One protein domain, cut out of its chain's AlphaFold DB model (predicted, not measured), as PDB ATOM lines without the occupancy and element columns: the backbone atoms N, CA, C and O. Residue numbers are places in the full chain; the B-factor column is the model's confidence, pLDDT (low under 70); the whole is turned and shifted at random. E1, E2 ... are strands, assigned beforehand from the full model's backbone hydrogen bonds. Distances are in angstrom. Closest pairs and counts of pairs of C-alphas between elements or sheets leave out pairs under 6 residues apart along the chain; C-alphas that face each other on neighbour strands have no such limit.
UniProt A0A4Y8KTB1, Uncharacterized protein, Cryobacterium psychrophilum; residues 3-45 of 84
ATOM      1  N   THR A   3      15.802 131.745  20.488       80.81
ATOM      2  CA  THR A   3      15.747 130.360  20.016       80.81
ATOM      3  C   THR A   3      15.875 129.415  21.208       80.81
ATOM      4  O   THR A   3      16.779 129.542  22.035       80.81
ATOM      5  N   GLY A   4      14.946 128.462  21.323       82.06
ATOM      6  CA  GLY A   4      14.930 127.472  22.400       82.06
ATOM      7  C   GLY A   4      15.742 126.221  22.062       82.06
ATOM      8  O   GLY A   4      15.529 125.596  21.024       82.06
ATOM      9  N   TYR A   5      16.609 125.799  22.979       82.88
ATOM     10  CA  TYR A   5      17.410 124.582  22.880       82.88
ATOM     11  C   TYR A   5      17.088 123.634  24.030       82.88
ATOM     12  O   TYR A   5      17.038 124.028  25.194       82.88
ATOM     13  N   THR A   6      16.885 122.358  23.706       85.62
ATOM     14  CA  THR A   6      16.603 121.323  24.705       85.62
ATOM     15  C   THR A   6      17.879 120.580  25.065       85.62
ATOM     16  O   THR A   6      18.596 120.088  24.192       85.62
ATOM     17  N   PHE A   7      18.122 120.449  26.363       88.56
ATOM     18  CA  PHE A   7      19.203 119.679  26.947       88.56
ATOM     19  C   PHE A   7      18.638 118.564  27.821       88.56
ATOM     20  O   PHE A   7      17.538 118.675  28.374       88.56
ATOM     21  N   SER A   8      19.387 117.477  27.970       85.88
ATOM     22  CA  SER A   8      18.980 116.375  28.831       85.88
ATOM     23  C   SER A   8      20.160 115.667  29.487       85.88
ATOM     24  O   SER A   8      21.264 115.601  28.941       85.88
ATOM     25  N   THR A   9      19.922 115.142  30.685       84.19
ATOM     26  CA  THR A   9      20.853 114.249  31.380       84.19
ATOM     27  C   THR A   9      20.715 112.821  30.849       84.19
ATOM     28  O   THR A   9      19.749 112.479  30.170       84.19
ATOM     29  N   GLN A  10      21.641 111.928  31.211       72.44
ATOM     30  CA  GLN A  10      21.495 110.497  30.900       72.44
ATOM     31  C   GLN A  10      20.292 109.840  31.601       72.44
ATOM     32  O   GLN A  10      19.822 108.803  31.154       72.44
ATOM     33  N   LYS A  11      19.791 110.441  32.689       73.81
ATOM     34  CA  LYS A  11      18.640 109.946  33.462       73.81
ATOM     35  C   LYS A  11      17.299 110.504  32.956       73.81
ATOM     36  O   LYS A  11      16.272 110.274  33.583       73.81
ATOM     37  N   GLY A  12      17.296 111.263  31.854       71.81
ATOM     38  CA  GLY A  12      16.077 111.789  31.232       71.81
ATOM     39  C   GLY A  12      15.522 113.079  31.845       71.81
ATOM     40  O   GLY A  12      14.452 113.526  31.436       71.81
ATOM     41  N   VAL A  13      16.245 113.716  32.775       82.06
ATOM     42  CA  VAL A  13      15.906 115.070  33.252       82.06
ATOM     43  C   VAL A  13      16.144 116.054  32.109       82.06
ATOM     44  O   VAL A  13      17.111 115.896  31.357       82.06
ATOM     45  N   ARG A  14      15.258 117.039  31.945       85.56
ATOM     46  CA  ARG A  14      15.287 117.993  30.829       85.56
ATOM     47  C   ARG A  14      15.501 119.418  31.318       85.56
ATOM     48  O   ARG A  14      15.001 119.792  32.373       85.56
ATOM     49  N   LEU A  15      16.209 120.190  30.507       86.44
ATOM     50  CA  LEU A  15      16.439 121.617  30.684       86.44
ATOM     51  C   LEU A  15      16.209 122.303  29.335       86.44
ATOM     52  O   LEU A  15      16.637 121.787  28.304       86.44
ATOM     53  N   MET A  16      15.517 123.440  29.332       88.50
ATOM     54  CA  MET A  16      15.406 124.303  28.155       88.50
ATOM     55  C   MET A  16      16.221 125.567  28.382       88.50
ATOM     56  O   MET A  16      16.089 126.209  29.422       88.50
ATOM     57  N   LEU A  17      17.054 125.905  27.403       87.62
ATOM     58  CA  LEU A  17      17.832 127.135  27.369       87.62
ATOM     59  C   LEU A  17      17.338 127.979  26.195       87.62
ATOM     60  O   LEU A  17      17.360 127.515  25.058       87.62
ATOM     61  N   TYR A  18      16.905 129.204  26.472       88.69
ATOM     62  CA  TYR A  18      16.583 130.191  25.447       88.69
ATOM     63  C   TYR A  18      17.797 131.083  25.236       88.69
ATOM     64  O   TYR A  18      18.365 131.592  26.204       88.69
ATOM     65  N   VAL A  19      18.216 131.233  23.985       85.69
ATOM     66  CA  VAL A  19      19.383 132.037  23.617       85.69
ATOM     67  C   VAL A  19      18.980 133.011  22.519       85.69
ATOM     68  O   VAL A  19      18.156 132.678  21.670       85.69
ATOM     69  N   LEU A  20      19.549 134.214  22.551       86.62
ATOM     70  CA  LEU A  20      19.369 135.215  21.505       86.62
ATOM     71  C   LEU A  20      19.712 134.635  20.127       86.62
ATOM     72  O   LEU A  20      20.675 133.880  19.979       86.62
ATOM     73  N   ASP A  21      18.937 135.025  19.120       80.69
ATOM     74  CA  ASP A  21      19.190 134.638  17.736       80.69
ATOM     75  C   ASP A  21      20.613 135.019  17.281       80.69
ATOM     76  O   ASP A  21      21.129 136.088  17.617       80.69
ATOM     77  N   GLY A  22      21.259 134.119  16.540       79.19
ATOM     78  CA  GLY A  22      22.656 134.251  16.106       79.19
ATOM     79  C   GLY A  22      23.725 133.843  17.131       79.19
ATOM     80  O   GLY A  22      24.910 133.879  16.801       79.19
ATOM     81  N   VAL A  23      23.350 133.427  18.346       84.75
ATOM     82  CA  VAL A  23      24.294 132.906  19.348       84.75
ATOM     83  C   VAL A  23      24.275 131.377  19.350       84.75
ATOM     84  O   VAL A  23      23.237 130.756  19.568       84.75
ATOM     85  N   GLU A  24      25.444 130.761  19.165       85.62
ATOM     86  CA  GLU A  24      25.591 129.308  19.281       85.62
ATOM     87  C   GLU A  24      25.492 128.899  20.762       85.62
ATOM     88  O   GLU A  24      26.285 129.370  21.586       85.62
ATOM     89  N   PRO A  25      24.539 128.035  21.145       85.88
ATOM     90  CA  PRO A  25      24.415 127.599  22.526       85.88
ATOM     91  C   PRO A  25      25.533 126.600  22.867       85.88
ATOM     92  O   PRO A  25      26.094 125.940  21.986       85.88
ATOM     93  N   PRO A  26      25.840 126.413  24.158       88.25
ATOM     94  CA  PRO A  26      26.845 125.445  24.564       88.25
ATOM     95  C   PRO A  26      26.401 124.008  24.246       88.25
ATOM     96  O   PRO A  26      25.211 123.694  24.191       88.25
ATOM     97  N   ARG A  27      27.374 123.103  24.093       84.31
ATOM     98  CA  ARG A  27      27.109 121.664  23.895       84.31
ATOM     99  C   ARG A  27      26.619 120.974  25.170       84.31
ATOM    100  O   ARG A  27      25.896 119.977  25.119       84.31
ATOM    101  N   GLU A  28      27.005 121.512  26.320       88.94
ATOM    102  CA  GLU A  28      26.602 121.041  27.637       88.94
ATOM    103  C   GLU A  28      26.424 122.201  28.615       88.94
ATOM    104  O   GLU A  28      27.040 123.256  28.476       88.94
ATOM    105  N   VAL A  29      25.562 121.996  29.602       91.50
ATOM    106  CA  VAL A  29      25.270 122.948  30.673       91.50
ATOM    107  C   VAL A  29      25.357 122.195  31.993       91.50
ATOM    108  O   VAL A  29      24.764 121.127  32.135       91.50
ATOM    109  N   VAL A  30      26.084 122.738  32.966       93.75
ATOM    110  CA  VAL A  30      26.135 122.186  34.325       93.75
ATOM    111  C   VAL A  30      25.205 123.002  35.212       93.75
ATOM    112  O   VAL A  30      25.320 124.224  35.281       93.75
ATOM    113  N   CYS A  31      24.282 122.330  35.894       92.31
ATOM    114  CA  CYS A  31      23.375 122.957  36.851       92.31
ATOM    115  C   CYS A  31      23.393 122.202  38.172       92.31
ATOM    116  O   CYS A  31      23.518 120.980  38.194       92.31
ATOM    117  N   THR A  32      23.202 122.919  39.275       93.75
ATOM    118  CA  THR A  32      22.976 122.289  40.572       93.75
ATOM    119  C   THR A  32      21.512 121.875  40.690       93.75
ATOM    120  O   THR A  32      20.622 122.721  40.640       93.75
ATOM    121  N   VAL A  33      21.252 120.581  40.858       87.75
ATOM    122  CA  VAL A  33      19.913 120.017  41.067       87.75
ATOM    123  C   VAL A  33      19.950 119.235  42.372       87.75
ATOM    124  O   VAL A  33      20.754 118.322  42.516       87.75
ATOM    125  N   ASN A  34      19.106 119.602  43.339       90.62
ATOM    126  CA  ASN A  34      19.083 118.988  44.676       90.62
ATOM    127  C   ASN A  34      20.453 118.989  45.388       90.62
ATOM    128  O   ASN A  34      20.795 118.043  46.088       90.62
ATOM    129  N   GLY A  35      21.250 120.043  45.191       93.62
ATOM    130  CA  GLY A  35      22.584 120.171  45.789       93.62
ATOM    131  C   GLY A  35      23.701 119.434  45.043       93.62
ATOM    132  O   GLY A  35      24.867 119.628  45.374       93.62
ATOM    133  N   GLU A  36      23.384 118.658  44.005       92.75
ATOM    134  CA  GLU A  36      24.375 117.954  43.187       92.75
ATOM    135  C   GLU A  36      24.626 118.682  41.867       92.75
ATOM    136  O   GLU A  36      23.700 119.190  41.235       92.75
ATOM    137  N   ALA A  37      25.882 118.708  41.417       93.75
ATOM    138  CA  ALA A  37      26.217 119.182  40.080       93.75
ATOM    139  C   ALA A  37      25.782 118.144  39.036       93.75
ATOM    140  O   ALA A  37      26.232 116.998  39.043       93.75
ATOM    141  N   VAL A  38      24.912 118.559  38.121       92.81
ATOM    142  CA  VAL A  38      24.337 117.711  37.082       92.81
ATOM    143  C   VAL A  38      24.655 118.295  35.715       92.81
ATOM    144  O   VAL A  38      24.311 119.438  35.417       92.81
ATOM    145  N   THR A  39      25.281 117.486  34.863       90.06
ATOM    146  CA  THR A  39      25.583 117.856  33.477       90.06
ATOM    147  C   THR A  39      24.425 117.493  32.550       90.06
ATOM    148  O   THR A  39      24.002 116.334  32.453       90.06
ATOM    149  N   PHE A  40      23.937 118.497  31.834       89.12
ATOM    150  CA  PHE A  40      22.933 118.406  30.789       89.12
ATOM    151  C   PHE A  40      23.607 118.546  29.428       89.12
ATOM    152  O   PHE A  40      24.435 119.427  29.232       89.12
ATOM    153  N   PHE A  41      23.226 117.712  28.469       84.50
ATOM    154  CA  PHE A  41      23.808 117.709  27.126       84.50
ATOM    155  C   PHE A  41      22.767 118.150  26.110       84.50
ATOM    156  O   PHE A  41      21.613 117.715  26.197       84.50
ATOM    157  N   ARG A  42      23.161 118.986  25.147       85.62
ATOM    158  CA  ARG A  42      22.267 119.466  24.092       85.62
ATOM    159  C   ARG A  42      21.758 118.274  23.284       85.62
ATOM    160  O   ARG A  42      22.541 117.446  22.821       85.62
ATOM    161  N   VAL A  43      20.440 118.163  23.127       77.25
ATOM    162  CA  VAL A  43      19.819 117.001  22.468       77.25
ATOM    163  C   VAL A  43      20.209 116.927  20.990       77.25
ATOM    164  O   VAL A  43      20.408 115.828  20.486       77.25
ATOM    165  N   SER A  44      20.393 118.068  20.317       66.38
ATOM    166  CA  SER A  44      20.839 118.113  18.917       66.38
ATOM    167  C   SER A  44      22.270 117.604  18.705       66.38
ATOM    168  O   SER A  44      22.586 117.174  17.604       66.38
ATOM    169  N   ASP A  45      23.118 117.605  19.742       56.75
ATOM    170  CA  ASP A  45      24.499 117.097  19.665       56.75
ATOM    171  C   ASP A  45      24.607 115.594  19.963       56.75
ATOM    172  O   ASP A  45      25.696 115.008  19.906       56.75
TER     173      ASP A  45
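This is residues 3 to 45 of the 84 residues of an uncharacterized protein of Cryobacterium psychrophilum (UniProt A0A4Y8KTB1). Two strand hairpins, E1 with E2 and E3 with E4, spread from each other as a V and are joined where the last residues of E1 and E4 pair, making one antiparallel sheet, strongly twisted and curled like part of a barrel, but open. The tip of the second hairpin, residues 32 to 37, sticks out. The printed part has 43 residues, with no named helix and four named strands, E1 to E4 along the chain; the sheet's order is E2 E1 E4 E3, and the class is all strand. It is only just compact, close to loose, with a radius of gyration of the C-alphas of 10.6 A, and elongated, spanning 32 by 17 by 12 A.

The inner strands are E1, residues 3 to 8, 16.8 A from C-alpha 3 at (15.747, 130.360, 20.016) to C-alpha 8, and E4, residues 36 to 42, 19.3 A, ending with C-alpha 42 at (22.267, 119.466, 24.092). The edge strands are E2, residues 14 to 20, 20.0 A, and E3, residues 28 to 33, 15.0 A.

E1 and E4 are antiparallel at 124 degrees; N 8 and O 41, 2.9 A, are within hydrogen-bond range. E4 is staggered, pairing with E3 over residues 36 to 41 and with E1 over 41 to 42. E2 and E1 form a hairpin, antiparallel at 154 degrees, with N 5 and O 17 at 2.8 A. E3 and E4 form the other, at 149 degrees, with N 31 and O 38 at 2.9 A. E2 and E3 are apart.

The C-alphas farthest apart, those of Gly 22 and Gly 35, are 32.9 A apart. The printed part has no cut. The links E1 to E2 and E3 to E4 are tight, and E2 to E3 is short. Mean pLDDT of the printed part is 84.9; residues 44 to 45 are under 70.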